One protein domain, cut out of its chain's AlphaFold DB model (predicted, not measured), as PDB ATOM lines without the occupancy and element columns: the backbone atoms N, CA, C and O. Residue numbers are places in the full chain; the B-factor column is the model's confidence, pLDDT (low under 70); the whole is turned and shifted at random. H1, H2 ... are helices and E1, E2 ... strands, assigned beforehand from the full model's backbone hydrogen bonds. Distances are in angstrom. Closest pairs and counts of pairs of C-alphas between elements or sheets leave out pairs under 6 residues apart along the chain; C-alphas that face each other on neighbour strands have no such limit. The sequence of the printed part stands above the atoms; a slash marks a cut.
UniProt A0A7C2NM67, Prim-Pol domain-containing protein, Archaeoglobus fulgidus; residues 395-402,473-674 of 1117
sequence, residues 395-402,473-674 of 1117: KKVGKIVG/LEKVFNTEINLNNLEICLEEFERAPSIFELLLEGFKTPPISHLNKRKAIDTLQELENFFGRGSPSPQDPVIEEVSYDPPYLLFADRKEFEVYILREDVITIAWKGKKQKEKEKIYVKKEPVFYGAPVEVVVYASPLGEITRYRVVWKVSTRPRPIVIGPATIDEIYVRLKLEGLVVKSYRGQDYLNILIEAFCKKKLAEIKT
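This is residues 395 to 402 and 473 to 674 of the 1117 residues of the protein "Prim-Pol domain-containing protein" of Archaeoglobus fulgidus (UniProt A0A7C2NM67). Two strongly twisted sheets of four strands join at a corner where E4 turns into E5, and the helix H7 packs on both of them. H6 and H7 cover one face of the sheet E7 E6 E5 E8, while H5, paired with H4, covers the sheet E1 E2 E3 E4 on the face away from H7; residues 475 to 481, 484 to 496 and 576 to 581 stick out. The printed part has 210 residues with seven named helices and eight named strands, in the order H1 H2 H3 H4 H5 E1 E2 E3 E4 E5 E6 E7 H6 H7 E8, a mixed class. The sheet E1 E2 E3 E4 is antiparallel and the sheet E7 E6 E5 E8 is mixed. The whole is loose, with a radius of gyration of the C-alphas of 21.0 A and spans of 64 by 63 by 37 A.

H1, residues 395 to 402, begins with C-alpha 395 at (-29.985, -44.445, -6.941). H2 is residues 473 to 477, H3 490 to 494 and H4 499 to 506. H5, residues 513 to 531, measures 27.0 A. E1 is residues 542 to 548 and E2 551 to 557. E3, residues 562 to 570, measures 24.6 A, and E4, residues 586 to 595, measures 25.8 A, with C-alpha 586 at (0.800, -42.500, -11.497). E5, residues 597 to 604, measures 20.2 A and E6, residues 613 to 619, 19.7 A. E7 is residues 627 to 632 and H6 634 to 643. H7, residues 653 to 666, measures 19.8 A. E8, residues 671 to 673, ends with C-alpha 673 at (-27.157, -14.840, -28.826).

E1 E2 E3 E4 form a meander, each strand the antiparallel neighbour of the one before, with N 544 and O 554 at 3.0 A, N 555 and O 564 at 2.8 A, and N 565 and O 591 at 2.8 A. This sheet has three layers, helices on both faces: H5 on one, at a height over the sheet of 9.9 A, and H7 on the other, at 8.7 A. The closest C-alphas of E1 and H7, Glu 544 and Ala 663, are 6.2 A apart. H4 and H5 form a helical hairpin and touch, through residues 516 to 524 of H5 alone, at a steep tilt of 43 degrees; their closest C-alphas, Leu 503 and Ala 520, are 5.2 A apart. H1 is close to H5 but not clearly touching, the C-alphas of Ile 400 and Leu 527 being 7.8 A apart. H2 and H3 touch no helix. E4 runs on into E5 at 60 degrees, and E5 bends by 60 degrees at residue 600. E5 E6 E7 are a second meander, with N 602 and O 615 at 2.8 A and N 616 and O 629 at 2.8 A. E8 is parallel to E5, with N 603 and O 671 at 2.8 A. E7, H6 H7 and E8 make a split strand-helix-strand unit, two strands running the same way with E6 E5 between them, its crossover right-handed. H6 and H7 lie on the same face of this sheet, two layers, each at a height of 9.5 A. They touch at a steep tilt of 51 degrees, through residues 653 to 658 of H7 alone, closest at the C-alphas of Tyr 638 and Gln 654, 6.0 A. In H1 to H7 every O i to N i+4 pair is within hydrogen-bond range.

The C-alphas farthest apart, Lys 578 and Leu 608, are 73.0 A apart. Residues 403 to 472 are not printed, and C-alphas 402 and 473 are 25.1 A apart across this cut. The links H2 to H3 and E3 to E4 are long. Mean pLDDT of the printed part is 78.8, and 59 residues are under 70, among them 473 to 488 and 568 to 589.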
ATOM      1  N   LYS A 395     -31.196 -43.839  -6.370       66.12
ATOM      2  CA  LYS A 395     -29.985 -44.445  -6.941       66.12
ATOM      3  C   LYS A 395     -28.970 -43.421  -7.483       66.12
ATOM      4  O   LYS A 395     -27.769 -43.670  -7.416       66.12
ATOM      5  N   LYS A 396     -29.421 -42.288  -8.033       68.00
ATOM      6  CA  LYS A 396     -28.561 -41.166  -8.459       68.00
ATOM      7  C   LYS A 396     -28.112 -40.323  -7.266       68.00
ATOM      8  O   LYS A 396     -26.938 -39.970  -7.206       68.00
ATOM      9  N   VAL A 397     -29.008 -40.061  -6.313       72.56
ATOM     10  CA  VAL A 397     -28.696 -39.340  -5.064       72.56
ATOM     11  C   VAL A 397     -27.622 -40.092  -4.275       72.56
ATOM     12  O   VAL A 397     -26.561 -39.543  -3.998       72.56
ATOM     13  N   GLY A 398     -27.832 -41.388  -4.031       78.31
ATOM     14  CA  GLY A 398     -26.880 -42.274  -3.364       78.31
ATOM     15  C   GLY A 398     -25.550 -42.426  -4.107       78.31
ATOM     16  O   GLY A 398     -24.514 -42.522  -3.454       78.31
ATOM     17  N   LYS A 399     -25.534 -42.370  -5.453       83.50
ATOM     18  CA  LYS A 399     -24.268 -42.294  -6.206       83.50
ATOM     19  C   LYS A 399     -23.500 -41.028  -5.828       83.50
ATOM     20  O   LYS A 399     -22.334 -41.134  -5.470       83.50
ATOM     21  N   ILE A 400     -24.145 -39.860  -5.896       86.06
ATOM     22  CA  ILE A 400     -23.510 -38.556  -5.643       86.06
ATOM     23  C   ILE A 400     -23.042 -38.420  -4.199       86.06
ATOM     24  O   ILE A 400     -21.895 -38.043  -3.979       86.06
ATOM     25  N   VAL A 401     -23.876 -38.810  -3.230       87.44
ATOM     26  CA  VAL A 401     -23.466 -38.909  -1.823       87.44
ATOM     27  C   VAL A 401     -22.219 -39.791  -1.704       87.44
ATOM     28  O   VAL A 401     -21.246 -39.360  -1.104       87.44
ATOM     29  N   GLY A 402     -22.188 -40.959  -2.358       86.94
ATOM     30  CA  GLY A 402     -21.031 -41.859  -2.345       86.94
ATOM     31  C   GLY A 402     -19.721 -41.252  -2.869       86.94
ATOM     32  O   GLY A 402     -18.682 -41.462  -2.249       86.94
ATOM     33  N   LEU A 473     -37.520 -22.084   0.882       63.81
ATOM     34  CA  LEU A 473     -36.414 -22.421   1.794       63.81
ATOM     35  C   LEU A 473     -36.890 -22.662   3.239       63.81
ATOM     36  O   LEU A 473     -36.483 -23.646   3.852       63.81
ATOM     37  N   GLU A 474     -37.799 -21.832   3.760       63.34
ATOM     38  CA  GLU A 474     -38.456 -22.020   5.064       63.34
ATOM     39  C   GLU A 474     -39.042 -23.431   5.184       63.34
ATOM     40  O   GLU A 474     -38.769 -24.136   6.151       63.34
ATOM     41  N   LYS A 475     -39.758 -23.915   4.159       62.69
ATOM     42  CA  LYS A 475     -40.342 -25.269   4.155       62.69
ATOM     43  C   LYS A 475     -39.310 -26.397   4.280       62.69
ATOM     44  O   LYS A 475     -39.683 -27.456   4.771       62.69
ATOM     45  N   VAL A 476     -38.054 -26.189   3.871       60.94
ATOM     46  CA  VAL A 476     -36.969 -27.186   4.006       60.94
ATOM     47  C   VAL A 476     -36.381 -27.208   5.423       60.94
ATOM     48  O   VAL A 476     -35.959 -28.263   5.896       60.94
ATOM     49  N   PHE A 477     -36.370 -26.060   6.110       64.88
ATOM     50  CA  PHE A 477     -35.664 -25.857   7.386       64.88
ATOM     51  C   PHE A 477     -36.589 -25.544   8.581       64.88
ATOM     52  O   PHE A 477     -36.108 -25.274   9.683       64.88
ATOM     53  N   ASN A 478     -37.911 -25.624   8.385       55.69
ATOM     54  CA  ASN A 478     -38.982 -25.204   9.308       55.69
ATOM     55  C   ASN A 478     -39.009 -25.900  10.687       55.69
ATOM     56  O   ASN A 478     -39.817 -25.535  11.538       55.69
ATOM     57  N   THR A 479     -38.158 -26.900  10.918       52.44
ATOM     58  CA  THR A 479     -37.995 -27.602  12.204       52.44
ATOM     59  C   THR A 479     -36.605 -27.432  12.827       52.44
ATOM     60  O   THR A 479     -36.356 -27.974  13.898       52.44
ATOM     61  N   GLU A 480     -35.686 -26.716  12.168       53.66
ATOM     62  CA  GLU A 480     -34.249 -26.719  12.493       53.66
ATOM     63  C   GLU A 480     -33.688 -25.319  12.804       53.66
ATOM     64  O   GLU A 480     -32.887 -25.187  13.730       53.66
ATOM     65  N   ILE A 481     -34.107 -24.271  12.075       55.59
ATOM     66  CA  ILE A 481     -33.638 -22.883  12.268       55.59
ATOM     67  C   ILE A 481     -34.783 -21.874  12.067       55.59
ATOM     68  O   ILE A 481     -35.517 -21.938  11.086       55.59
ATOM     69  N   ASN A 482     -34.881 -20.868  12.948       57.31
ATOM     70  CA  ASN A 482     -35.691 -19.667  12.704       57.31
ATOM     71  C   ASN A 482     -34.910 -18.676  11.821       57.31
ATOM     72  O   ASN A 482     -34.027 -17.971  12.313       57.31
ATOM     73  N   LEU A 483     -35.247 -18.604  10.529       57.62
ATOM     74  CA  LEU A 483     -34.513 -17.790   9.547       57.62
ATOM     75  C   LEU A 483     -34.515 -16.280   9.848       57.62
ATOM     76  O   LEU A 483     -33.605 -15.582   9.408       57.62
ATOM     77  N   ASN A 484     -35.475 -15.775  10.631       52.22
ATOM     78  CA  ASN A 484     -35.571 -14.350  10.983       52.22
ATOM     79  C   ASN A 484     -34.396 -13.848  11.844       52.22
ATOM     80  O   ASN A 484     -34.173 -12.643  11.915       52.22
ATOM     81  N   ASN A 485     -33.645 -14.757  12.478       53.09
ATOM     82  CA  ASN A 485     -32.531 -14.435  13.374       53.09
ATOM     83  C   ASN A 485     -31.158 -14.859  12.800       53.09
ATOM     84  O   ASN A 485     -30.182 -14.919  13.547       53.09
ATOM     85  N   LEU A 486     -31.072 -15.215  11.511       60.09
ATOM     86  CA  LEU A 486     -29.866 -15.800  10.912       60.09
ATOM     87  C   LEU A 486     -29.065 -14.762  10.099       60.09
ATOM     88  O   LEU A 486     -29.316 -14.554   8.910       60.09
ATOM     89  N   GLU A 487     -28.070 -14.128  10.725       59.56
ATOM     90  CA  GLU A 487     -27.147 -13.210  10.039       59.56
ATOM     91  C   GLU A 487     -26.166 -13.968   9.125       59.56
ATOM     92  O   GLU A 487     -25.101 -14.420   9.537       59.56
ATOM     93  N   ILE A 488     -26.524 -14.102   7.845       68.19
ATOM     94  CA  ILE A 488     -25.655 -14.691   6.815       68.19
ATOM     95  C   ILE A 488     -24.694 -13.622   6.274       68.19
ATOM     96  O   ILE A 488     -25.096 -12.768   5.476       68.19
ATOM     97  N   CYS A 489     -23.415 -13.709   6.651       71.69
ATOM     98  CA  CYS A 489     -22.343 -12.882   6.094       71.69
ATOM     99  C   CYS A 489     -22.058 -13.270   4.630       71.69
ATOM    100  O   CYS A 489     -21.355 -14.240   4.353       71.69
ATOM    101  N   LEU A 490     -22.604 -12.516   3.669       72.50
ATOM    102  CA  LEU A 490     -22.406 -12.803   2.241       72.50
ATOM    103  C   LEU A 490     -20.946 -12.658   1.790       72.50
ATOM    104  O   LEU A 490     -20.503 -13.443   0.957       72.50
ATOM    105  N   GLU A 491     -20.181 -11.732   2.379       77.81
ATOM    106  CA  GLU A 491     -18.764 -11.524   2.038       77.81
ATOM    107  C   GLU A 491     -17.891 -12.770   2.270       77.81
ATOM    108  O   GLU A 491     -16.879 -12.943   1.590       77.81
ATOM    109  N   GLU A 492     -18.268 -13.645   3.210       82.94
ATOM    110  CA  GLU A 492     -17.587 -14.923   3.447       82.94
ATOM    111  C   GLU A 492     -17.796 -15.879   2.260       82.94
ATOM    112  O   GLU A 492     -16.840 -16.441   1.723       82.94
ATOM    113  N   PHE A 493     -19.042 -16.009   1.800       84.94
ATOM    114  CA  PHE A 493     -19.418 -16.904   0.704       84.94
ATOM    115  C   PHE A 493     -18.967 -16.386  -0.668       84.94
ATOM    116  O   PHE A 493     -18.493 -17.163  -1.498       84.94
ATOM    117  N   GLU A 494     -19.014 -15.075  -0.906       78.50
ATOM    118  CA  GLU A 494     -18.472 -14.460  -2.127       78.50
ATOM    119  C   GLU A 494     -16.965 -14.733  -2.291       78.50
ATOM    120  O   GLU A 494     -16.491 -14.941  -3.411       78.50
ATOM    121  N   ARG A 495     -16.227 -14.812  -1.172       84.12
ATOM    122  CA  ARG A 495     -14.789 -15.131  -1.117       84.12
ATOM    123  C   ARG A 495     -14.479 -16.629  -0.992       84.12
ATOM    124  O   ARG A 495     -13.301 -16.983  -0.945       84.12
ATOM    125  N   ALA A 496     -15.484 -17.507  -0.958       86.50
ATOM    126  CA  ALA A 496     -15.278 -18.951  -0.849       86.50
ATOM    127  C   ALA A 496     -14.422 -19.499  -2.015       86.50
ATOM    128  O   ALA A 496     -14.591 -19.030  -3.148       86.50
ATOM    129  N   PRO A 497     -13.573 -20.523  -1.801       90.06
ATOM    130  CA  PRO A 497     -12.848 -21.185  -2.888       90.06
ATOM    131  C   PRO A 497     -13.780 -21.784  -3.958       90.06
ATOM    132  O   PRO A 497     -15.000 -21.880  -3.776       90.06
ATOM    133  N   SER A 498     -13.218 -22.178  -5.103       91.94
ATOM    134  CA  SER A 498     -13.956 -22.900  -6.150       91.94
ATOM    135  C   SER A 498     -14.342 -24.326  -5.713       91.94
ATOM    136  O   SER A 498     -13.755 -24.864  -4.770       91.94
ATOM    137  N   ILE A 499     -15.329 -24.971  -6.361       93.12
ATOM    138  CA  ILE A 499     -15.733 -26.332  -5.941       93.12
ATOM    139  C   ILE A 499     -14.601 -27.339  -6.199       93.12
ATOM    140  O   ILE A 499     -14.398 -28.253  -5.405       93.12
ATOM    141  N   PHE A 500     -13.812 -27.137  -7.257       92.06
ATOM    142  CA  PHE A 500     -12.633 -27.934  -7.569       92.06
ATOM    143  C   PHE A 500     -11.501 -27.734  -6.558       92.06
ATOM    144  O   PHE A 500     -10.836 -28.706  -6.209       92.06
ATOM    145  N   GLU A 501     -11.299 -26.518  -6.042       90.19
ATOM    146  CA  GLU A 501     -10.390 -26.304  -4.911       90.19
ATOM    147  C   GLU A 501     -10.861 -27.076  -3.687       90.19
ATOM    148  O   GLU A 501     -10.106 -27.898  -3.186       90.19
ATOM    149  N   LEU A 502     -12.117 -26.920  -3.263       91.69
ATOM    150  CA  LEU A 502     -12.632 -27.634  -2.091       91.69
ATOM    151  C   LEU A 502     -12.585 -29.165  -2.275       91.69
ATOM    152  O   LEU A 502     -12.319 -29.884  -1.320       91.69
ATOM    153  N   LEU A 503     -12.743 -29.688  -3.496       91.38
ATOM    154  CA  LEU A 503     -12.480 -31.103  -3.795       91.38
ATOM    155  C   LEU A 503     -10.991 -31.467  -3.647       91.38
ATOM    156  O   LEU A 503     -10.674 -32.482  -3.029       91.38
ATOM    157  N   LEU A 504     -10.067 -30.650  -4.168       87.38
ATOM    158  CA  LEU A 504      -8.624 -30.834  -3.958       87.38
ATOM    159  C   LEU A 504      -8.242 -30.791  -2.472       87.38
ATOM    160  O   LEU A 504      -7.316 -31.499  -2.077       87.38
ATOM    161  N   GLU A 505      -8.943 -29.988  -1.667       87.06
ATOM    162  CA  GLU A 505      -8.759 -29.914  -0.218       87.06
ATOM    163  C   GLU A 505      -9.339 -31.140   0.493       87.06
ATOM    164  O   GLU A 505      -8.619 -31.822   1.221       87.06
ATOM    165  N   GLY A 506     -10.581 -31.517   0.189       85.81
ATOM    166  CA  GLY A 506     -11.227 -32.689   0.773       85.81
ATOM    167  C   GLY A 506     -10.492 -34.010   0.497       85.81
ATOM    168  O   GLY A 506     -10.499 -34.917   1.329       85.81
ATOM    169  N   PHE A 507      -9.789 -34.123  -0.633       84.38
ATOM    170  CA  PHE A 507      -8.964 -35.292  -0.952       84.38
ATOM    171  C   PHE A 507      -7.529 -35.253  -0.367       84.38
ATOM    172  O   PHE A 507      -6.743 -36.138  -0.703       84.38
ATOM    173  N   LYS A 508      -7.138 -34.298   0.503       68.88
ATOM    174  CA  LYS A 508      -5.772 -34.152   1.090       68.88
ATOM    175  C   LYS A 508      -5.330 -35.281   2.057       68.88
ATOM    176  O   LYS A 508      -4.809 -35.019   3.138       68.88
ATOM    177  N   THR A 509      -5.404 -36.555   1.673       56.22
ATOM    178  CA  THR A 509      -4.713 -37.622   2.425       56.22
ATOM    179  C   THR A 509      -3.217 -37.681   2.064       56.22
ATOM    180  O   THR A 509      -2.862 -37.784   0.879       56.22
ATOM    181  N   PRO A 510      -2.288 -37.639   3.043       51.22
ATOM    182  CA  PRO A 510      -0.876 -37.894   2.778       51.22
ATOM    183  C   PRO A 510      -0.612 -39.402   2.554       51.22
ATOM    184  O   PRO A 510      -0.985 -40.196   3.419       51.22
ATOM    185  N   PRO A 511       0.123 -39.840   1.504       49.84
ATOM    186  CA  PRO A 511       0.709 -39.036   0.428       49.84
ATOM    187  C   PRO A 511       0.597 -39.663  -0.986       49.84
ATOM    188  O   PRO A 511       1.483 -40.421  -1.388       49.84
ATOM    189  N   ILE A 512      -0.401 -39.264  -1.793       50.69
ATOM    190  CA  ILE A 512      -0.283 -39.235  -3.272       50.69
ATOM    191  C   ILE A 512      -0.999 -37.990  -3.845       50.69
ATOM    192  O   ILE A 512      -2.145 -38.051  -4.278       50.69
ATOM    193  N   SER A 513      -0.304 -36.851  -3.929       60.16
ATOM    194  CA  SER A 513      -0.870 -35.578  -4.426       60.16
ATOM    195  C   SER A 513      -1.496 -35.656  -5.829       60.16
ATOM    196  O   SER A 513      -2.541 -35.058  -6.075       60.16
ATOM    197  N   HIS A 514      -0.892 -36.415  -6.750       64.50
ATOM    198  CA  HIS A 514      -1.410 -36.581  -8.114       64.50
ATOM    199  C   HIS A 514      -2.710 -37.401  -8.170       64.50
ATOM    200  O   HIS A 514      -3.593 -37.073  -8.959       64.50
ATOM    201  N   LEU A 515      -2.859 -38.412  -7.306       66.12
ATOM    202  CA  LEU A 515      -4.089 -39.202  -7.198       66.12
ATOM    203  C   LEU A 515      -5.230 -38.340  -6.649       66.12
ATOM    204  O   LEU A 515      -6.342 -38.405  -7.158       66.12
ATOM    205  N   ASN A 516      -4.932 -37.477  -5.675       73.12
ATOM    206  CA  ASN A 516      -5.901 -36.553  -5.091       73.12
ATOM    207  C   ASN A 516      -6.395 -35.537  -6.145       73.12
ATOM    208  O   ASN A 516      -7.598 -35.299  -6.247       73.12
ATOM    209  N   LYS A 517      -5.502 -35.020  -7.016       78.06
ATOM    210  CA  LYS A 517      -5.919 -34.208  -8.179       78.06
ATOM    211  C   LYS A 517      -6.733 -35.012  -9.198       78.06
ATOM    212  O   LYS A 517      -7.686 -34.458  -9.737       78.06
ATOM    213  N   ARG A 518      -6.425 -36.292  -9.446       78.12
ATOM    214  CA  ARG A 518      -7.244 -37.131 -10.338       78.12
ATOM    215  C   ARG A 518      -8.652 -37.356  -9.767       78.12
ATOM    216  O   ARG A 518      -9.611 -37.017 -10.447       78.12
ATOM    217  N   LYS A 519      -8.777 -37.748  -8.490       82.69
ATOM    218  CA  LYS A 519     -10.071 -37.851  -7.785       82.69
ATOM    219  C   LYS A 519     -10.896 -36.563  -7.876       82.69
ATOM    220  O   LYS A 519     -12.095 -36.632  -8.135       82.69
ATOM    221  N   ALA A 520     -10.271 -35.397  -7.689       87.25
ATOM    222  CA  ALA A 520     -10.951 -34.106  -7.811       87.25
ATOM    223  C   ALA A 520     -11.462 -33.837  -9.240       87.25
ATOM    224  O   ALA A 520     -12.554 -33.296  -9.396       87.25
ATOM    225  N   ILE A 521     -10.713 -34.241 -10.275       86.50
ATOM    226  CA  ILE A 521     -11.128 -34.136 -11.685       86.50
ATOM    227  C   ILE A 521     -12.316 -35.062 -11.970       86.50
ATOM    228  O   ILE A 521     -13.344 -34.588 -12.449       86.50
ATOM    229  N   ASP A 522     -12.215 -36.345 -11.610       85.38
ATOM    230  CA  ASP A 522     -13.288 -37.326 -11.828       85.38
ATOM    231  C   ASP A 522     -14.577 -36.924 -11.096       85.38
ATOM    232  O   ASP A 522     -15.671 -36.971 -11.660       85.38
ATOM    233  N   THR A 523     -14.445 -36.454  -9.852       90.62
ATOM    234  CA  THR A 523     -15.578 -35.980  -9.046       90.62
ATOM    235  C   THR A 523     -16.195 -34.717  -9.643       90.62
ATOM    236  O   THR A 523     -17.419 -34.615  -9.695       90.62
ATOM    237  N   LEU A 524     -15.388 -33.775 -10.151       91.19
ATOM    238  CA  LEU A 524     -15.905 -32.595 -10.846       91.19
ATOM    239  C   LEU A 524     -16.706 -33.005 -12.090       91.19
ATOM    240  O   LEU A 524     -17.838 -32.558 -12.238       91.19
ATOM    241  N   GLN A 525     -16.177 -33.891 -12.938       88.62
ATOM    242  CA  GLN A 525     -16.862 -34.342 -14.158       88.62
ATOM    243  C   GLN A 525     -18.153 -35.131 -13.854       88.62
ATOM    244  O   GLN A 525     -19.157 -34.973 -14.550       88.62
ATOM    245  N   GLU A 526     -18.188 -35.929 -12.784       89.69
ATOM    246  CA  GLU A 526     -19.419 -36.570 -12.295       89.69
ATOM    247  C   GLU A 526     -20.465 -35.549 -11.804       89.69
ATOM    248  O   GLU A 526     -21.657 -35.707 -12.085       89.69
ATOM    249  N   LEU A 527     -20.041 -34.459 -11.153       91.75
ATOM    250  CA  LEU A 527     -20.930 -33.343 -10.808       91.75
ATOM    251  C   LEU A 527     -21.426 -32.600 -12.060       91.75
ATOM    252  O   LEU A 527     -22.622 -32.330 -12.160       91.75
ATOM    253  N   GLU A 528     -20.570 -32.334 -13.054       92.25
ATOM    254  CA  GLU A 528     -20.987 -31.731 -14.333       92.25
ATOM    255  C   GLU A 528     -22.065 -32.570 -15.036       92.25
ATOM    256  O   GLU A 528     -23.060 -32.026 -15.526       92.25
ATOM    257  N   ASN A 529     -21.907 -33.898 -15.029       87.50
ATOM    258  CA  ASN A 529     -22.879 -34.851 -15.566       87.50
ATOM    259  C   ASN A 529     -24.197 -34.865 -14.767       87.50
ATOM    260  O   ASN A 529     -25.278 -34.937 -15.357       87.50
ATOM    261  N   PHE A 530     -24.132 -34.756 -13.438       85.62
ATOM    262  CA  PHE A 530     -25.301 -34.686 -12.553       85.62
ATOM    263  C   PHE A 530     -26.107 -33.392 -12.742       85.62
ATOM    264  O   PHE A 530     -27.318 -33.432 -12.996       85.62
ATOM    265  N   PHE A 531     -25.435 -32.239 -12.687       85.75
ATOM    266  CA  PHE A 531     -26.051 -30.932 -12.916       85.75
ATOM    267  C   PHE A 531     -26.453 -30.731 -14.389       85.75
ATOM    268  O   PHE A 531     -27.377 -29.974 -14.688       85.75
ATOM    269  N   GLY A 532     -25.818 -31.437 -15.330       86.69
ATOM    270  CA  GLY A 532     -26.021 -31.260 -16.770       86.69
ATOM    271  C   GLY A 532     -25.521 -29.903 -17.280       86.69
ATOM    272  O   GLY A 532     -26.092 -29.365 -18.239       86.69
ATOM    273  N   ARG A 533     -24.522 -29.337 -16.589       92.25
ATOM    274  CA  ARG A 533     -23.791 -28.096 -16.888       92.25
ATOM    275  C   ARG A 533     -22.498 -28.041 -16.064       92.25
ATOM    276  O   ARG A 533     -22.459 -28.596 -14.967       92.25
ATOM    277  N   GLY A 534     -21.498 -27.304 -16.539       91.62
ATOM    278  CA  GLY A 534     -20.280 -26.984 -15.789       91.62
ATOM    279  C   GLY A 534     -20.539 -26.081 -14.578       91.62
ATOM    280  O   GLY A 534     -21.605 -25.458 -14.480       91.62
ATOM    281  N   SER A 535     -19.552 -26.003 -13.678       92.62
ATOM    282  CA  SER A 535     -19.603 -25.137 -12.489       92.62
ATOM    283  C   SER A 535     -19.783 -23.662 -12.880       92.62
ATOM    284  O   SER A 535     -19.092 -23.185 -13.785       92.62
ATOM    285  N   PRO A 536     -20.679 -22.911 -12.208       89.19
ATOM    286  CA  PRO A 536     -20.881 -21.489 -12.474       89.19
ATOM    287  C   PRO A 536     -19.729 -20.602 -11.980       89.19
ATOM    288  O   PRO A 536     -19.652 -19.444 -12.384       89.19
ATOM    289  N   SER A 537     -18.836 -21.113 -11.123       88.94
ATOM    290  CA  SER A 537     -17.684 -20.346 -10.643       88.94
ATOM    291  C   SER A 537     -16.795 -19.913 -11.816       88.94
ATOM    292  O   SER A 537     -16.504 -20.733 -12.692       88.94
ATOM    293  N   PRO A 538     -16.282 -18.670 -11.836       84.81
ATOM    294  CA  PRO A 538     -15.331 -18.233 -12.853       84.81
ATOM    295  C   PRO A 538     -13.926 -18.830 -12.666       84.81
ATOM    296  O   PRO A 538     -13.116 -18.716 -13.581       84.81
ATOM    297  N   GLN A 539     -13.627 -19.436 -11.507       88.00
ATOM    298  CA  GLN A 539     -12.300 -19.974 -11.163       88.00
ATOM    299  C   GLN A 539     -12.167 -21.484 -11.420       88.00
ATOM    300  O   GLN A 539     -11.065 -21.953 -11.695       88.00
ATOM    301  N   ASP A 540     -13.274 -22.240 -11.363       92.81
ATOM    302  CA  ASP A 540     -13.267 -23.692 -11.596       92.81
ATOM    303  C   ASP A 540     -12.711 -24.037 -12.992       92.81
ATOM    304  O   ASP A 540     -13.003 -23.323 -13.960       92.81
ATOM    305  N   PRO A 541     -11.937 -25.121 -13.153       92.56
ATOM    306  CA  PRO A 541     -11.351 -25.468 -14.440       92.56
ATOM    307  C   PRO A 541     -12.413 -25.924 -15.446       92.56
ATOM    308  O   PRO A 541     -13.425 -26.519 -15.079       92.56
ATOM    309  N   VAL A 542     -12.149 -25.702 -16.734       94.06
ATOM    310  CA  VAL A 542     -12.920 -26.330 -17.820       94.06
ATOM    311  C   VAL A 542     -12.099 -27.491 -18.369       94.06
ATOM    312  O   VAL A 542     -10.982 -27.292 -18.845       94.06
ATOM    313  N   ILE A 543     -12.641 -28.706 -18.252       91.06
ATOM    314  CA  ILE A 543     -11.939 -29.964 -18.542       91.06
ATOM    315  C   ILE A 543     -12.700 -30.744 -19.613       91.06
ATOM    316  O   ILE A 543     -13.886 -31.018 -19.435       91.06
ATOM    317  N   GLU A 544     -12.020 -31.125 -20.693       90.00
ATOM    318  CA  GLU A 544     -12.594 -31.891 -21.808       90.00
ATOM    319  C   GLU A 544     -11.626 -33.008 -22.242       90.00
ATOM    320  O   GLU A 544     -10.407 -32.828 -22.243       90.00
ATOM    321  N   GLU A 545     -12.155 -34.175 -22.607       84.62
ATOM    322  CA  GLU A 545     -11.372 -35.321 -23.086       84.62
ATOM    323  C   GLU A 545     -11.060 -35.191 -24.588       84.62
ATOM    324  O   GLU A 545     -11.919 -34.789 -25.373       84.62
ATOM    325  N   VAL A 546      -9.822 -35.502 -24.998       79.81
ATOM    326  CA  VAL A 546      -9.346 -35.273 -26.383       79.81
ATOM    327  C   VAL A 546      -9.017 -36.565 -27.140       79.81
ATOM    328  O   VAL A 546      -9.076 -36.594 -28.369       79.81
ATOM    329  N   SER A 547      -8.657 -37.628 -26.425       68.00
ATOM    330  CA  SER A 547      -8.405 -38.965 -26.970       68.00
ATOM    331  C   SER A 547      -8.779 -40.004 -25.924       68.00
ATOM    332  O   SER A 547      -8.621 -39.732 -24.737       68.00
ATOM    333  N   TYR A 548      -9.205 -41.183 -26.375       55.00
ATOM    334  CA  TYR A 548      -9.490 -42.339 -25.520       55.00
ATOM    335  C   TYR A 548      -8.296 -43.301 -25.380       55.00
ATOM    336  O   TYR A 548      -8.277 -44.109 -24.457       55.00
ATOM    337  N   ASP A 549      -7.302 -43.227 -26.276       50.09
ATOM    338  CA  ASP A 549      -6.118 -44.096 -26.253       50.09
ATOM    339  C   ASP A 549      -4.850 -43.354 -26.746       50.09
ATOM    340  O   ASP A 549      -4.823 -42.879 -27.888       50.09
ATOM    341  N   PRO A 550      -3.811 -43.190 -25.901       55.62
ATOM    342  CA  PRO A 550      -3.934 -43.131 -24.444       55.62
ATOM    343  C   PRO A 550      -4.816 -41.931 -24.041       55.62
ATOM    344  O   PRO A 550      -4.809 -40.910 -24.743       55.62
ATOM    345  N   PRO A 551      -5.549 -42.004 -22.916       64.00
ATOM    346  CA  PRO A 551      -6.400 -40.910 -22.473       64.00
ATOM    347  C   PRO A 551      -5.580 -39.659 -22.139       64.00
ATOM    348  O   PRO A 551      -4.568 -39.714 -21.431       64.00
ATOM    349  N   TYR A 552      -6.023 -38.507 -22.647       78.75
ATOM    350  CA  TYR A 552      -5.490 -37.216 -22.223       78.75
ATOM    351  C   TYR A 552      -6.552 -36.115 -22.229       78.75
ATOM    352  O   TYR A 552      -7.375 -35.996 -23.141       78.75
ATOM    353  N   LEU A 553      -6.506 -35.296 -21.179       85.75
ATOM    354  CA  LEU A 553      -7.468 -34.233 -20.906       85.75
ATOM    355  C   LEU A 553      -6.891 -32.884 -21.326       85.75
ATOM    356  O   LEU A 553      -5.741 -32.573 -21.001       85.75
ATOM    357  N   LEU A 554      -7.698 -32.062 -21.993       90.12
ATOM    358  CA  LEU A 554      -7.455 -30.632 -22.123       90.12
ATOM    359  C   LEU A 554      -8.018 -29.939 -20.881       90.12
ATOM    360  O   LEU A 554      -9.196 -30.086 -20.558       90.12
ATOM    361  N   PHE A 555      -7.167 -29.197 -20.183       90.44
ATOM    362  CA  PHE A 555      -7.466 -28.569 -18.904       90.44
ATOM    363  C   PHE A 555      -7.226 -27.061 -19.026       90.44
ATOM    364  O   PHE A 555      -6.083 -26.615 -19.150       90.44
ATOM    365  N   ALA A 556      -8.300 -26.273 -19.010       93.50
ATOM    366  CA  ALA A 556      -8.237 -24.818 -18.938       93.50
ATOM    367  C   ALA A 556      -8.365 -24.371 -17.480       93.50
ATOM    368  O   ALA A 556      -9.449 -24.381 -16.891       93.50
ATOM    369  N   ASP A 557      -7.232 -23.993 -16.902       91.06
ATOM    370  CA  ASP A 557      -7.079 -23.570 -15.519       91.06
ATOM    371  C   ASP A 557      -7.436 -22.082 -15.403       91.06
ATOM    372  O   ASP A 557      -6.636 -21.197 -15.719       91.06
ATOM    373  N   ARG A 558      -8.686 -21.797 -15.014       91.31
ATOM    374  CA  ARG A 558      -9.210 -20.424 -14.912       91.31
ATOM    375  C   ARG A 558      -8.788 -19.696 -13.631       91.31
ATOM    376  O   ARG A 558      -9.095 -18.512 -13.496       91.31
ATOM    377  N   LYS A 559      -8.056 -20.366 -12.731       88.44
ATOM    378  CA  LYS A 559      -7.402 -19.750 -11.571       88.44
ATOM    379  C   LYS A 559      -5.977 -19.308 -11.906       88.44
ATOM    380  O   LYS A 559      -5.660 -18.132 -11.765       88.44
ATOM    381  N   GLU A 560      -5.148 -20.225 -12.406       88.25
ATOM    382  CA  GLU A 560      -3.745 -19.933 -12.748       88.25
ATOM    383  C   GLU A 560      -3.589 -19.214 -14.107       88.25
ATOM    384  O   GLU A 560      -2.523 -18.685 -14.430       88.25
ATOM    385  N   PHE A 561      -4.669 -19.160 -14.897       92.12
ATOM    386  CA  PHE A 561      -4.726 -18.636 -16.265       92.12
ATOM    387  C   PHE A 561      -3.733 -19.346 -17.198       92.12
ATOM    388  O   PHE A 561      -2.820 -18.737 -17.760       92.12
ATOM    389  N   GLU A 562      -3.941 -20.647 -17.389       90.81
ATOM    390  CA  GLU A 562      -3.156 -21.496 -18.293       90.81
ATOM    391  C   GLU A 562      -4.050 -22.571 -18.925       90.81
ATOM    392  O   GLU A 562      -4.910 -23.138 -18.254       90.81
ATOM    393  N   VAL A 563      -3.824 -22.911 -20.197       93.06
ATOM    394  CA  VAL A 563      -4.432 -24.099 -20.817       93.06
ATOM    395  C   VAL A 563      -3.343 -25.128 -21.092       93.06
ATOM    396  O   VAL A 563      -2.389 -24.857 -21.826       93.06
ATOM    397  N   TYR A 564      -3.500 -26.323 -20.528       89.69
ATOM    398  CA  TYR A 564      -2.534 -27.415 -20.620       89.69
ATOM    399  C   TYR A 564      -3.203 -28.766 -20.879       89.69
ATOM    400  O   TYR A 564      -4.384 -28.967 -20.615       89.69
ATOM    401  N   ILE A 565      -2.425 -29.713 -21.396       87.38
ATOM    402  CA  ILE A 565      -2.804 -31.123 -21.498       87.38
ATOM    403  C   ILE A 565      -2.302 -31.861 -20.256       87.38
ATOM    404  O   ILE A 565      -1.172 -31.636 -19.813       87.38
ATOM    405  N   LEU A 566      -3.119 -32.773 -19.732       80.75
ATOM    406  CA  LEU A 566      -2.721 -33.791 -18.761       80.75
ATOM    407  C   LEU A 566      -2.748 -35.165 -19.444       80.75
ATOM    408  O   LEU A 566      -3.800 -35.586 -19.921       80.75
ATOM    409  N   ARG A 567      -1.599 -35.850 -19.488       74.25
ATOM    410  CA  ARG A 567      -1.481 -37.257 -19.919       74.25
ATOM    411  C   ARG A 567      -1.250 -38.163 -18.716       74.25
ATOM    412  O   ARG A 567      -0.543 -37.753 -17.792       74.25
ATOM    413  N   GLU A 568      -1.769 -39.383 -18.759       63.25
ATOM    414  CA  GLU A 568      -1.567 -40.384 -17.707       63.25
ATOM    415  C   GLU A 568      -0.522 -41.428 -18.115       63.25
ATOM    416  O   GLU A 568      -0.789 -42.296 -18.942       63.25
ATOM    417  N   ASP A 569       0.663 -41.362 -17.503       55.59
ATOM    418  CA  ASP A 569       1.719 -42.363 -17.654       55.59
ATOM    419  C   ASP A 569       1.724 -43.286 -16.414       55.59
ATOM    420  O   ASP A 569       2.175 -42.915 -15.320       55.59
ATOM    421  N   VAL A 570       1.208 -44.512 -16.563       48.78
ATOM    422  CA  VAL A 570       1.203 -45.536 -15.500       48.78
ATOM    423  C   VAL A 570       2.532 -46.296 -15.509       48.78
ATOM    424  O   VAL A 570       2.791 -47.102 -16.400       48.78
ATOM    425  N   ILE A 571       3.386 -46.058 -14.504       42.31
ATOM    426  CA  ILE A 571       4.710 -46.694 -14.390       42.31
ATOM    427  C   ILE A 571       4.777 -47.573 -13.131       42.31
ATOM    428  O   ILE A 571       5.099 -47.115 -12.031       42.31
ATOM    429  N   THR A 572       4.505 -48.868 -13.294       39.84
ATOM    430  CA  THR A 572       4.510 -49.856 -12.202       39.84
ATOM    431  C   THR A 572       5.934 -50.333 -11.874       39.84
ATOM    432  O   THR A 572       6.451 -51.275 -12.474       39.84
ATOM    433  N   ILE A 573       6.598 -49.695 -10.901       40.19
ATOM    434  CA  ILE A 573       7.972 -50.050 -10.493       40.19
ATOM    435  C   ILE A 573       7.965 -51.178  -9.444       40.19
ATOM    436  O   ILE A 573       7.949 -50.932  -8.236       40.19
ATOM    437  N   ALA A 574       8.020 -52.431  -9.899       36.59
ATOM    438  CA  ALA A 574       8.035 -53.610  -9.029       36.59
ATOM    439  C   ALA A 574       9.398 -53.832  -8.329       36.59
ATOM    440  O   ALA A 574      10.345 -54.357  -8.918       36.59
ATOM    441  N   TRP A 575       9.494 -53.494  -7.038       40.88
ATOM    442  CA  TRP A 575      10.671 -53.786  -6.205       40.88
ATOM    443  C   TRP A 575      10.597 -55.178  -5.560       40.88
ATOM    444  O   TRP A 575       9.723 -55.449  -4.738       40.88
ATOM    445  N   LYS A 576      11.575 -56.052  -5.841       41.47
ATOM    446  CA  LYS A 576      11.721 -57.363  -5.175       41.47
ATOM    447  C   LYS A 576      12.326 -57.238  -3.764       41.47
ATOM    448  O   LYS A 576      13.441 -57.689  -3.514       41.47
ATOM    449  N   GLY A 577      11.571 -56.652  -2.834       39.41
ATOM    450  CA  GLY A 577      11.868 -56.628  -1.395       39.41
ATOM    451  C   GLY A 577      10.931 -57.549  -0.602       39.41
ATOM    452  O   GLY A 577       9.721 -57.541  -0.815       39.41
ATOM    453  N   LYS A 578      11.456 -58.361   0.327       45.25
ATOM    454  CA  LYS A 578      10.613 -59.244   1.157       45.25
ATOM    455  C   LYS A 578       9.828 -58.426   2.198       45.25
ATOM    456  O   LYS A 578      10.433 -57.863   3.100       45.25
ATOM    457  N   LYS A 579       8.491 -58.475   2.112       47.62
ATOM    458  CA  LYS A 579       7.496 -57.862   3.025       47.62
ATOM    459  C   LYS A 579       7.481 -56.320   3.089       47.62
ATOM    460  O   LYS A 579       7.822 -55.745   4.116       47.62
ATOM    461  N   GLN A 580       6.900 -55.671   2.081       40.12
ATOM    462  CA  GLN A 580       6.043 -54.490   2.297       40.12
ATOM    463  C   GLN A 580       5.043 -54.321   1.139       40.12
ATOM    464  O   GLN A 580       5.160 -55.011   0.129       40.12
ATOM    465  N   LYS A 581       4.013 -53.481   1.330       41.97
ATOM    466  CA  LYS A 581       2.935 -53.269   0.345       41.97
ATOM    467  C   LYS A 581       3.472 -52.653  -0.949       41.97
ATOM    468  O   LYS A 581       4.352 -51.794  -0.904       41.97
ATOM    469  N   GLU A 582       2.862 -53.025  -2.069       37.69
ATOM    470  CA  GLU A 582       3.016 -52.314  -3.338       37.69
ATOM    471  C   GLU A 582       2.577 -50.847  -3.190       37.69
ATOM    472  O   GLU A 582       1.671 -50.519  -2.415       37.69
ATOM    473  N   LYS A 583       3.247 -49.956  -3.924       42.16
ATOM    474  CA  LYS A 583       2.863 -48.551  -4.080       42.16
ATOM    475  C   LYS A 583       2.981 -48.176  -5.547       42.16
ATOM    476  O   LYS A 583       4.089 -48.027  -6.058       42.16
ATOM    477  N   GLU A 584       1.843 -47.997  -6.197       46.06
ATOM    478  CA  GLU A 584       1.794 -47.389  -7.519       46.06
ATOM    479  C   GLU A 584       2.213 -45.915  -7.451       46.06
ATOM    480  O   GLU A 584       2.024 -45.227  -6.441       46.06
ATOM    481  N   LYS A 585       2.786 -45.421  -8.550       42.25
ATOM    482  CA  LYS A 585       3.012 -43.997  -8.793       42.25
ATOM    483  C   LYS A 585       2.517 -43.669 -10.193       42.25
ATOM    484  O   LYS A 585       3.206 -43.934 -11.173       42.25
ATOM    485  N   ILE A 586       1.325 -43.088 -10.265       53.12
ATOM    486  CA  ILE A 586       0.800 -42.500 -11.497       53.12
ATOM    487  C   ILE A 586       1.571 -41.200 -11.742       53.12
ATOM    488  O   ILE A 586       1.575 -40.313 -10.882       53.12
ATOM    489  N   TYR A 587       2.233 -41.090 -12.891       47.44
ATOM    490  CA  TYR A 587       2.886 -39.860 -13.319       47.44
ATOM    491  C   TYR A 587       1.951 -39.131 -14.285       47.44
ATOM    492  O   TYR A 587       1.661 -39.619 -15.372       47.44
ATOM    493  N   VAL A 588       1.465 -37.953 -13.885       60.25
ATOM    494  CA  VAL A 588       0.613 -37.124 -14.750       60.25
ATOM    495  C   VAL A 588       1.474 -36.057 -15.414       60.25
ATOM    496  O   VAL A 588       1.939 -35.122 -14.753       60.25
ATOM    497  N   LYS A 589       1.704 -36.184 -16.721       67.75
ATOM    498  CA  LYS A 589       2.540 -35.249 -17.478       67.75
ATOM    499  C   LYS A 589       1.725 -34.019 -17.883       67.75
ATOM    500  O   LYS A 589       0.865 -34.104 -18.759       67.75
ATOM    501  N   LYS A 590       2.027 -32.872 -17.266       80.00
ATOM    502  CA  LYS A 590       1.513 -31.553 -17.669       80.00
ATOM    503  C   LYS A 590       2.266 -31.050 -18.904       80.00
ATOM    504  O   LYS A 590       3.491 -30.948 -18.879       80.00
ATOM    505  N   GLU A 591       1.546 -30.703 -19.967       85.31
ATOM    506  CA  GLU A 591       2.108 -30.089 -21.175       85.31
ATOM    507  C   GLU A 591       1.355 -28.789 -21.529       85.31
ATOM    508  O   GLU A 591       0.198 -28.878 -21.942       85.31
ATOM    509  N   PRO A 592       1.961 -27.590 -21.417       87.94
ATOM    510  CA  PRO A 592       1.277 -26.336 -21.743       87.94
ATOM    511  C   PRO A 592       0.903 -26.243 -23.230       87.94
ATOM    512  O   PRO A 592       1.641 -26.710 -24.104       87.94
ATOM    513  N   VAL A 593      -0.241 -25.614 -23.506       90.56
ATOM    514  CA  VAL A 593      -0.781 -25.360 -24.854       90.56
ATOM    515  C   VAL A 593      -0.947 -23.863 -25.100       90.56
ATOM    516  O   VAL A 593      -0.482 -23.378 -26.135       90.56
ATOM    517  N   PHE A 594      -1.539 -23.134 -24.147       93.81
ATOM    518  CA  PHE A 594      -1.689 -21.678 -24.193       93.81
ATOM    519  C   PHE A 594      -1.300 -21.016 -22.868       93.81
ATOM    520  O   PHE A 594      -1.576 -21.548 -21.790       93.81
ATOM    521  N   TYR A 595      -0.739 -19.810 -22.963       92.88
ATOM    522  CA  TYR A 595      -0.656 -18.873 -21.848       92.88
ATOM    523  C   TYR A 595      -1.964 -18.086 -21.729       92.88
ATOM    524  O   TYR A 595      -2.497 -17.565 -22.712       92.88
ATOM    525  N   GLY A 596      -2.478 -17.970 -20.509       92.56
ATOM    526  CA  GLY A 596      -3.829 -17.485 -20.278       92.56
ATOM    527  C   GLY A 596      -4.903 -18.550 -20.485       92.56
ATOM    528  O   GLY A 596      -4.634 -19.642 -20.981       92.56
ATOM    529  N   ALA A 597      -6.131 -18.198 -20.112       94.19
ATOM    530  CA  ALA A 597      -7.326 -19.017 -20.282       94.19
ATOM    531  C   ALA A 597      -8.547 -18.133 -20.619       94.19
ATOM    532  O   ALA A 597      -8.595 -16.963 -20.209       94.19
ATOM    533  N   PRO A 598      -9.555 -18.667 -21.337       95.44
ATOM    534  CA  PRO A 598     -10.826 -17.984 -21.530       95.44
ATOM    535  C   PRO A 598     -11.607 -17.943 -20.209       95.44
ATOM    536  O   PRO A 598     -11.656 -18.928 -19.472       95.44
ATOM    537  N   VAL A 599     -12.232 -16.802 -19.914       92.62
ATOM    538  CA  VAL A 599     -13.102 -16.620 -18.734       92.62
ATOM    539  C   VAL A 599     -14.550 -16.298 -19.097       92.62
ATOM    540  O   VAL A 599     -15.447 -16.701 -18.364       92.62
ATOM    541  N   GLU A 600     -14.781 -15.666 -20.251       93.88
ATOM    542  CA  GLU A 600     -16.102 -15.494 -20.870       93.88
ATOM    543  C   GLU A 600     -16.045 -15.985 -22.321       93.88
ATOM    544  O   GLU A 600     -15.058 -15.735 -23.024       93.88
ATOM    545  N   VAL A 601     -17.126 -16.620 -22.776       95.31
ATOM    546  CA  VAL A 601     -17.372 -16.974 -24.179       95.31
ATOM    547  C   VAL A 601     -18.812 -16.585 -24.509       95.31
ATOM    548  O   VAL A 601     -19.733 -16.982 -23.800       95.31
ATOM    549  N   VAL A 602     -19.004 -15.819 -25.580       93.19
ATOM    550  CA  VAL A 602     -20.317 -15.483 -26.146       93.19
ATOM    551  C   VAL A 602     -20.363 -16.013 -27.573       93.19
ATOM    552  O   VAL A 602     -19.462 -15.718 -28.358       93.19
ATOM    553  N   VAL A 603     -21.390 -16.787 -27.902       89.88
ATOM    554  CA  VAL A 603     -21.652 -17.357 -29.227       89.88
ATOM    555  C   VAL A 603     -22.718 -16.515 -29.921       89.88
ATOM    556  O   VAL A 603     -23.780 -16.277 -29.353       89.88
ATOM    557  N   TYR A 604     -22.448 -16.100 -31.151       82.69
ATOM    558  CA  TYR A 604     -23.355 -15.351 -32.015       82.69
ATOM    559  C   TYR A 604     -23.792 -16.280 -33.148       82.69
ATOM    560  O   TYR A 604     -23.026 -16.557 -34.076       82.69
ATOM    561  N   ALA A 605     -25.007 -16.810 -33.033       77.31
ATOM    562  CA  ALA A 605     -25.635 -17.646 -34.047       77.31
ATOM    563  C   ALA A 605     -26.542 -16.769 -34.920       77.31
ATOM    564  O   ALA A 605     -27.540 -16.242 -34.434       77.31
ATOM    565  N   SER A 606     -26.207 -16.596 -36.200       70.62
ATOM    566  CA  SER A 606     -27.055 -15.810 -37.103       70.62
ATOM    567  C   SER A 606     -28.331 -16.597 -37.440       70.62
ATOM    568  O   SER A 606     -28.224 -17.715 -37.952       70.62
ATOM    569  N   PRO A 607     -29.540 -16.035 -37.229       68.06
ATOM    570  CA  PRO A 607     -30.787 -16.667 -37.666       68.06
ATOM    571  C   PRO A 607     -30.917 -16.721 -39.201       68.06
ATOM    572  O   PRO A 607     -31.817 -17.377 -39.716       68.06
ATOM    573  N   LEU A 608     -30.015 -16.057 -39.937       68.44
ATOM    574  CA  LEU A 608     -29.982 -16.012 -41.401       68.44
ATOM    575  C   LEU A 608     -29.006 -17.035 -42.019       68.44
ATOM    576  O   LEU A 608     -28.708 -16.951 -43.207       68.44
ATOM    577  N   GLY A 609     -28.497 -17.992 -41.230       62.69
ATOM    578  CA  GLY A 609     -27.636 -19.083 -41.715       62.69
ATOM    579  C   GLY A 609     -26.155 -18.726 -41.895       62.69
ATOM    580  O   GLY A 609     -25.392 -19.515 -42.449       62.69
ATOM    581  N   GLU A 610     -25.725 -17.550 -41.434       66.62
ATOM    582  CA  GLU A 610     -24.329 -17.112 -41.532       66.62
ATOM    583  C   GLU A 610     -23.402 -17.849 -40.545       66.62
ATOM    584  O   GLU A 610     -23.835 -18.452 -39.560       66.62
ATOM    585  N   ILE A 611     -22.092 -17.765 -40.794       71.19
ATOM    586  CA  ILE A 611     -21.056 -18.430 -39.991       71.19
ATOM    587  C   ILE A 611     -21.100 -17.941 -38.535       71.19
ATOM    588  O   ILE A 611     -20.909 -16.755 -38.267       71.19
ATOM    589  N   THR A 612     -21.269 -18.875 -37.596       79.06
ATOM    590  CA  THR A 612     -21.256 -18.613 -36.150       79.06
ATOM    591  C   THR A 612     -19.979 -17.888 -35.718       79.06
ATOM    592  O   THR A 612     -18.865 -18.373 -35.947       79.06
ATOM    593  N   ARG A 613     -20.142 -16.743 -35.048       87.31
ATOM    594  CA  ARG A 613     -19.046 -15.949 -34.474       87.31
ATOM    595  C   ARG A 613     -18.978 -16.121 -32.962       87.31
ATOM    596  O   ARG A 613     -19.947 -16.496 -32.311       87.31
ATOM    597  N   TYR A 614     -17.818 -15.816 -32.398       91.88
ATOM    598  CA  TYR A 614     -17.525 -15.942 -30.977       91.88
ATOM    599  C   TYR A 614     -16.859 -14.660 -30.470       91.88
ATOM    600  O   TYR A 614     -15.949 -14.137 -31.115       91.88
ATOM    601  N   ARG A 615     -17.274 -14.167 -29.301       95.06
ATOM    602  CA  ARG A 615     -16.524 -13.180 -28.508       95.06
ATOM    603  C   ARG A 615     -15.934 -13.895 -27.302       95.06
ATOM    604  O   ARG A 615     -16.671 -14.471 -26.506       95.06
ATOM    605  N   VAL A 616     -14.617 -13.835 -27.146       96.62
ATOM    606  CA  VAL A 616     -13.881 -14.499 -26.064       96.62
ATOM    607  C   VAL A 616     -13.129 -13.459 -25.243       96.62
ATOM    608  O   VAL A 616     -12.439 -12.600 -25.796       96.62
ATOM    609  N   VAL A 617     -13.241 -13.550 -23.917       96.19
ATOM    610  CA  VAL A 617     -12.429 -12.763 -22.979       96.19
ATOM    611  C   VAL A 617     -11.349 -13.668 -22.401       96.19
ATOM    612  O   VAL A 617     -11.641 -14.611 -21.668       96.19
ATOM    613  N   TRP A 618     -10.095 -13.384 -22.746       95.75
ATOM    614  CA  TRP A 618      -8.920 -14.175 -22.388       95.75
ATOM    615  C   TRP A 618      -8.111 -13.454 -21.304       95.75
ATOM    616  O   TRP A 618      -7.596 -12.355 -21.532       95.75
ATOM    617  N   LYS A 619      -7.984 -14.049 -20.114       94.25
ATOM    618  CA  LYS A 619      -7.095 -13.542 -19.051       94.25
ATOM    619  C   LYS A 619      -5.732 -14.215 -19.144       94.25
ATOM    620  O   LYS A 619      -5.647 -15.374 -19.525       94.25
ATOM    621  N   VAL A 620      -4.677 -13.494 -18.770       93.50
ATOM    622  CA  VAL A 620      -3.294 -13.992 -18.688       93.50
ATOM    623  C   VAL A 620      -2.708 -13.488 -17.373       93.50
ATOM    624  O   VAL A 620      -2.779 -12.290 -17.112       93.50
ATOM    625  N   SER A 621      -2.110 -14.362 -16.564       87.69
ATOM    626  CA  SER A 621      -1.557 -14.016 -15.241       87.69
ATOM    627  C   SER A 621      -0.480 -12.919 -15.281       87.69
ATOM    628  O   SER A 621      -0.337 -12.156 -14.331       87.69
ATOM    629  N   THR A 622       0.232 -12.774 -16.402       86.81
ATOM    630  CA  THR A 622       1.257 -11.740 -16.625       86.81
ATOM    631  C   THR A 622       0.723 -10.409 -17.175       86.81
ATOM    632  O   THR A 622       1.517  -9.498 -17.413       86.81
ATOM    633  N   ARG A 623      -0.593 -10.256 -17.409       85.69
ATOM    634  CA  ARG A 623      -1.189  -9.047 -18.014       85.69
ATOM    635  C   ARG A 623      -2.278  -8.433 -17.111       85.69
ATOM    636  O   ARG A 623      -3.209  -9.134 -16.729       85.69
ATOM    637  N   PRO A 624      -2.255  -7.111 -16.832       79.44
ATOM    638  CA  PRO A 624      -3.210  -6.467 -15.917       79.44
ATOM    639  C   PRO A 624      -4.609  -6.233 -16.515       79.44
ATOM    640  O   PRO A 624      -5.519  -5.808 -15.807       79.44
ATOM    641  N   ARG A 625      -4.797  -6.465 -17.820       87.44
ATOM    642  CA  ARG A 625      -6.092  -6.373 -18.513       87.44
ATOM    643  C   ARG A 625      -6.311  -7.630 -19.361       87.44
ATOM    644  O   ARG A 625      -5.345  -8.095 -19.971       87.44
ATOM    645  N   PRO A 626      -7.542  -8.168 -19.427       90.75
ATOM    646  CA  PRO A 626      -7.862  -9.261 -20.335       90.75
ATOM    647  C   PRO A 626      -7.804  -8.799 -21.795       90.75
ATOM    648  O   PRO A 626      -8.002  -7.622 -22.101       90.75
ATOM    649  N   ILE A 627      -7.583  -9.749 -22.698       93.38
ATOM    650  CA  ILE A 627      -7.716  -9.551 -24.141       93.38
ATOM    651  C   ILE A 627      -9.151  -9.915 -24.518       93.38
ATOM    652  O   ILE A 627      -9.597 -11.025 -24.233       93.38
ATOM    653  N   VAL A 628      -9.874  -8.996 -25.153       95.19
ATOM    654  CA  VAL A 628     -11.193  -9.274 -25.741       95.19
ATOM    655  C   VAL A 628     -10.993  -9.505 -27.234       95.19
ATOM    656  O   VAL A 628     -10.370  -8.679 -27.902       95.19
ATOM    657  N   ILE A 629     -11.484 -10.630 -27.746       93.50
ATOM    658  CA  ILE A 629     -11.339 -11.026 -29.151       93.50
ATOM    659  C   ILE A 629     -12.727 -11.347 -29.707       93.50
ATOM    660  O   ILE A 629     -13.459 -12.121 -29.095       93.50
ATOM    661  N   GLY A 630     -13.070 -10.775 -30.862       85.62
ATOM    662  CA  GLY A 630     -14.338 -11.001 -31.561       85.62
ATOM    663  C   GLY A 630     -15.455  -9.986 -31.257       85.62
ATOM    664  O   GLY A 630     -15.224  -9.058 -30.474       85.62
ATOM    665  N   PRO A 631     -16.649 -10.130 -31.875       87.62
ATOM    666  CA  PRO A 631     -17.136 -11.306 -32.618       87.62
ATOM    667  C   PRO A 631     -16.251 -11.726 -33.802       87.62
ATOM    668  O   PRO A 631     -15.937 -10.919 -34.671       87.62
ATOM    669  N   ALA A 632     -15.784 -12.975 -33.792       86.94
ATOM    670  CA  ALA A 632     -14.847 -13.528 -34.774       86.94
ATOM    671  C   ALA A 632     -14.970 -15.060 -34.870       86.94
ATOM    672  O   ALA A 632     -15.523 -15.707 -33.980       86.94
ATOM    673  N   THR A 633     -14.447 -15.659 -35.935       88.12
ATOM    674  CA  THR A 633     -14.345 -17.120 -36.079       88.12
ATOM    675  C   THR A 633     -13.240 -17.711 -35.191       88.12
ATOM    676  O   THR A 633     -12.334 -17.013 -34.732       88.12
ATOM    677  N   ILE A 634     -13.275 -19.030 -34.968       89.56
ATOM    678  CA  ILE A 634     -12.247 -19.744 -34.185       89.56
ATOM    679  C   ILE A 634     -10.858 -19.622 -34.848       89.56
ATOM    680  O   ILE A 634      -9.865 -19.434 -34.143       89.56
ATOM    681  N   ASP A 635     -10.791 -19.644 -36.187       88.00
ATOM    682  CA  ASP A 635      -9.566 -19.409 -36.969       88.00
ATOM    683  C   ASP A 635      -8.959 -18.025 -36.642       88.00
ATOM    684  O   ASP A 635      -7.773 -17.919 -36.320       88.00
ATOM    685  N   GLU A 636      -9.772 -16.964 -36.653       90.00
ATOM    686  CA  GLU A 636      -9.341 -15.590 -36.351       90.00
ATOM    687  C   GLU A 636      -8.924 -15.408 -34.884       90.00
ATOM    688  O   GLU A 636      -7.923 -14.741 -34.599       90.00
ATOM    689  N   ILE A 637      -9.638 -16.035 -33.941       94.75
ATOM    690  CA  ILE A 637      -9.282 -16.007 -32.513       94.75
ATOM    691  C   ILE A 637      -7.940 -16.712 -32.290       94.75
ATOM    692  O   ILE A 637      -7.076 -16.174 -31.593       94.75
ATOM    693  N   TYR A 638      -7.714 -17.865 -32.929       94.50
ATOM    694  CA  TYR A 638      -6.430 -18.563 -32.871       94.50
ATOM    695  C   TYR A 638      -5.290 -17.717 -33.455       94.50
ATOM    696  O   TYR A 638      -4.233 -17.592 -32.831       94.50
ATOM    697  N   VAL A 639      -5.511 -17.076 -34.609       91.94
ATOM    698  CA  VAL A 639      -4.541 -16.146 -35.210       91.94
ATOM    699  C   VAL A 639      -4.238 -14.980 -34.266       91.94
ATOM    700  O   VAL A 639      -3.064 -14.656 -34.078       91.94
ATOM    701  N   ARG A 640      -5.241 -14.390 -33.597       93.50
ATOM    702  CA  ARG A 640      -4.991 -13.306 -32.634       93.50
ATOM    703  C   ARG A 640      -4.195 -13.783 -31.418       93.50
ATOM    704  O   ARG A 640      -3.218 -13.130 -31.065       93.50
ATOM    705  N   LEU A 641      -4.539 -14.925 -30.817       93.88
ATOM    706  CA  LEU A 641      -3.773 -15.503 -29.700       93.88
ATOM    707  C   LEU A 641      -2.320 -15.826 -30.099       93.88
ATOM    708  O   LEU A 641      -1.401 -15.645 -29.298       93.88
ATOM    709  N   LYS A 642      -2.096 -16.258 -31.346       92.44
ATOM    710  CA  LYS A 642      -0.762 -16.519 -31.908       92.44
ATOM    711  C   LYS A 642       0.054 -15.233 -32.075       92.44
ATOM    712  O   LYS A 642       1.220 -15.216 -31.693       92.44
ATOM    713  N   LEU A 643      -0.553 -14.159 -32.589       90.81
ATOM    714  CA  LEU A 643       0.079 -12.835 -32.713       90.81
ATOM    715  C   LEU A 643       0.395 -12.202 -31.346       90.81
ATOM    716  O   LEU A 643       1.398 -11.512 -31.205       90.81
ATOM    717  N   GLU A 644      -0.418 -12.480 -30.326       90.69
ATOM    718  CA  GLU A 644      -0.204 -12.053 -28.934       90.69
ATOM    719  C   GLU A 644       0.874 -12.868 -28.184       90.69
ATOM    720  O   GLU A 644       1.124 -12.618 -27.001       90.69
ATOM    721  N   GLY A 645       1.501 -13.854 -28.839       89.62
ATOM    722  CA  GLY A 645       2.529 -14.715 -28.244       89.62
ATOM    723  C   GLY A 645       2.000 -15.729 -27.220       89.62
ATOM    724  O   GLY A 645       2.776 -16.265 -26.434       89.62
ATOM    725  N   LEU A 646       0.687 -15.992 -27.202       92.69
ATOM    726  CA  LEU A 646       0.039 -16.831 -26.187       92.69
ATOM    727  C   LEU A 646      -0.047 -18.319 -26.562       92.69
ATOM    728  O   LEU A 646      -0.460 -19.128 -25.736       92.69
ATOM    729  N   VAL A 647       0.340 -18.704 -27.781       92.88
ATOM    730  CA  VAL A 647       0.292 -20.097 -28.260       92.88
ATOM    731  C   VAL A 647       1.630 -20.795 -28.014       92.88
ATOM    732  O   VAL A 647       2.622 -20.481 -28.666       92.88
ATOM    733  N   VAL A 648       1.645 -21.784 -27.117       86.75
ATOM    734  CA  VAL A 648       2.848 -22.561 -26.761       86.75
ATOM    735  C   VAL A 648       3.053 -23.746 -27.708       86.75
ATOM    736  O   VAL A 648       4.170 -24.007 -28.152       86.75
ATOM    737  N   LYS A 649       1.974 -24.463 -28.060       75.50
ATOM    738  CA  LYS A 649       2.009 -25.631 -28.962       75.50
ATOM    739  C   LYS A 649       1.245 -25.360 -30.259       75.50
ATOM    740  O   LYS A 649       0.081 -25.721 -30.404       75.50
ATOM    741  N   SER A 650       1.932 -24.760 -31.230       63.78
ATOM    742  CA  SER A 650       1.355 -24.321 -32.511       63.78
ATOM    743  C   SER A 650       0.802 -25.439 -33.407       63.78
ATOM    744  O   SER A 650      -0.151 -25.197 -34.141       63.78
ATOM    745  N   TYR A 651       1.361 -26.654 -33.347       70.50
ATOM    746  CA  TYR A 651       1.044 -27.744 -34.289       70.50
ATOM    747  C   TYR A 651      -0.394 -28.292 -34.195       70.50
ATOM    748  O   TYR A 651      -0.882 -28.858 -35.164       70.50
ATOM    749  N   ARG A 652      -1.070 -28.125 -33.046       79.62
ATOM    750  CA  ARG A 652      -2.493 -28.474 -32.829       79.62
ATOM    751  C   ARG A 652      -3.246 -27.428 -31.995       79.62
ATOM    752  O   ARG A 652      -4.310 -27.704 -31.456       79.62
ATOM    753  N   GLY A 653      -2.701 -26.214 -31.863       83.62
ATOM    754  CA  GLY A 653      -3.304 -25.156 -31.042       83.62
ATOM    755  C   GLY A 653      -4.747 -24.838 -31.453       83.62
ATOM    756  O   GLY A 653      -5.610 -24.706 -30.592       83.62
ATOM    757  N   GLN A 654      -5.025 -24.804 -32.757       87.31
ATOM    758  CA  GLN A 654      -6.359 -24.549 -33.308       87.31
ATOM    759  C   GLN A 654      -7.371 -25.643 -32.920       87.31
ATOM    760  O   GLN A 654      -8.465 -25.306 -32.467       87.31
ATOM    761  N   ASP A 655      -6.990 -26.928 -32.984       88.25
ATOM    762  CA  ASP A 655      -7.803 -28.052 -32.488       88.25
ATOM    763  C   ASP A 655      -8.173 -27.855 -31.016       88.25
ATOM    764  O   ASP A 655      -9.337 -27.967 -30.639       88.25
ATOM    765  N   TYR A 656      -7.178 -27.550 -30.174       91.19
ATOM    766  CA  TYR A 656      -7.385 -27.398 -28.736       91.19
ATOM    767  C   TYR A 656      -8.231 -26.160 -28.408       91.19
ATOM    768  O   TYR A 656      -9.031 -26.215 -27.481       91.19
ATOM    769  N   LEU A 657      -8.122 -25.067 -29.177       93.81
ATOM    770  CA  LEU A 657      -9.029 -23.924 -29.038       93.81
ATOM    771  C   LEU A 657     -10.467 -24.306 -29.409       93.81
ATOM    772  O   LEU A 657     -11.385 -23.968 -28.669       93.81
ATOM    773  N   ASN A 658     -10.662 -25.029 -30.514       92.56
ATOM    774  CA  ASN A 658     -11.981 -25.490 -30.947       92.56
ATOM    775  C   ASN A 658     -12.632 -26.393 -29.884       92.56
ATOM    776  O   ASN A 658     -13.740 -26.117 -29.434       92.56
ATOM    777  N   ILE A 659     -11.898 -27.404 -29.401       92.38
ATOM    778  CA  ILE A 659     -12.342 -28.301 -28.321       92.38
ATOM    779  C   ILE A 659     -12.674 -27.512 -27.045       92.38
ATOM    780  O   ILE A 659     -13.663 -27.814 -26.385       92.38
ATOM    781  N   LEU A 660     -11.890 -26.486 -26.701       94.50
ATOM    782  CA  LEU A 660     -12.130 -25.667 -25.513       94.50
ATOM    783  C   LEU A 660     -13.384 -24.787 -25.638       94.50
ATOM    784  O   LEU A 660     -14.174 -24.725 -24.698       94.50
ATOM    785  N   ILE A 661     -13.600 -24.129 -26.780       94.94
ATOM    786  CA  ILE A 661     -14.816 -23.333 -27.025       94.94
ATOM    787  C   ILE A 661     -16.058 -24.235 -27.050       94.94
ATOM    788  O   ILE A 661     -17.067 -23.916 -26.418       94.94
ATOM    789  N   GLU A 662     -15.964 -25.402 -27.685       92.88
ATOM    790  CA  GLU A 662     -17.023 -26.413 -27.683       92.88
ATOM    791  C   GLU A 662     -17.296 -26.963 -26.269       92.88
ATOM    792  O   GLU A 662     -18.451 -27.137 -25.888       92.88
ATOM    793  N   ALA A 663     -16.272 -27.145 -25.428       93.06
ATOM    794  CA  ALA A 663     -16.456 -27.522 -24.026       93.06
ATOM    795  C   ALA A 663     -17.252 -26.461 -23.244       93.06
ATOM    796  O   ALA A 663     -18.168 -26.812 -22.499       93.06
ATOM    797  N   PHE A 664     -16.983 -25.162 -23.449       94.94
ATOM    798  CA  PHE A 664     -17.805 -24.082 -22.878       94.94
ATOM    799  C   PHE A 664     -19.266 -24.151 -23.359       94.94
ATOM    800  O   PHE A 664     -20.177 -23.901 -22.563       94.94
ATOM    801  N   CYS A 665     -19.506 -24.526 -24.620       91.62
ATOM    802  CA  CYS A 665     -20.850 -24.696 -25.178       91.62
ATOM    803  C   CYS A 665     -21.575 -25.905 -24.557       91.62
ATOM    804  O   CYS A 665     -22.623 -25.732 -23.930       91.62
ATOM    805  N   LYS A 666     -20.984 -27.108 -24.619       90.56
ATOM    806  CA  LYS A 666     -21.513 -28.348 -24.008       90.56
ATOM    807  C   LYS A 666     -21.854 -28.177 -22.529       90.56
ATOM    808  O   LYS A 666     -22.925 -28.581 -22.074       90.56
ATOM    809  N   LYS A 667     -20.946 -27.549 -21.775       92.06
ATOM    810  CA  LYS A 667     -21.074 -27.308 -20.332       92.06
ATOM    811  C   LYS A 667     -21.987 -26.116 -20.006       92.06
ATOM    812  O   LYS A 667     -22.206 -25.848 -18.826       92.06
ATOM    813  N   LYS A 668     -22.559 -25.424 -21.003       92.12
ATOM    814  CA  LYS A 668     -23.453 -24.256 -20.839       92.12
ATOM    815  C   LYS A 668     -22.805 -23.124 -20.030       92.12
ATOM    816  O   LYS A 668     -23.449 -22.490 -19.194       92.12
ATOM    817  N   LEU A 669     -21.509 -22.923 -20.254       91.50
ATOM    818  CA  LEU A 669     -20.710 -21.823 -19.708       91.50
ATOM    819  C   LEU A 669     -20.594 -20.653 -20.695       91.50
ATOM    820  O   LEU A 669     -20.259 -19.548 -20.280       91.50
ATOM    821  N   ALA A 670     -20.878 -20.885 -21.980       92.88
ATOM    822  CA  ALA A 670     -21.018 -19.828 -22.971       92.88
ATOM    823  C   ALA A 670     -22.417 -19.179 -22.935       92.88
ATOM    824  O   ALA A 670     -23.428 -19.869 -22.781       92.88
ATOM    825  N   GLU A 671     -22.473 -17.861 -23.126       90.56
ATOM    826  CA  GLU A 671     -23.699 -17.131 -23.480       90.56
ATOM    827  C   GLU A 671     -24.000 -17.376 -24.971       90.56
ATOM    828  O   GLU A 671     -23.074 -17.400 -25.777       90.56
ATOM    829  N   ILE A 672     -25.266 -17.556 -25.363       84.31
ATOM    830  CA  ILE A 672     -25.660 -17.737 -26.773       84.31
ATOM    831  C   ILE A 672     -26.638 -16.628 -27.158       84.31
ATOM    832  O   ILE A 672     -27.659 -16.451 -26.494       84.31
ATOM    833  N   LYS A 673     -26.332 -15.904 -28.239       80.25
ATOM    834  CA  LYS A 673     -27.157 -14.840 -28.826       80.25
ATOM    835  C   LYS A 673     -27.594 -15.236 -30.224       80.25
ATOM    836  O   LYS A 673     -26.794 -15.762 -30.997       80.25
ATOM    837  N   THR A 674     -28.861 -14.971 -30.528       67.38
ATOM    838  CA  THR A 674     -29.467 -15.222 -31.841       67.38
ATOM    839  C   THR A 674     -29.934 -13.885 -32.403       67.38
ATOM    840  O   THR A 674     -31.098 -13.517 -32.287       67.38
TER     841      THR A 674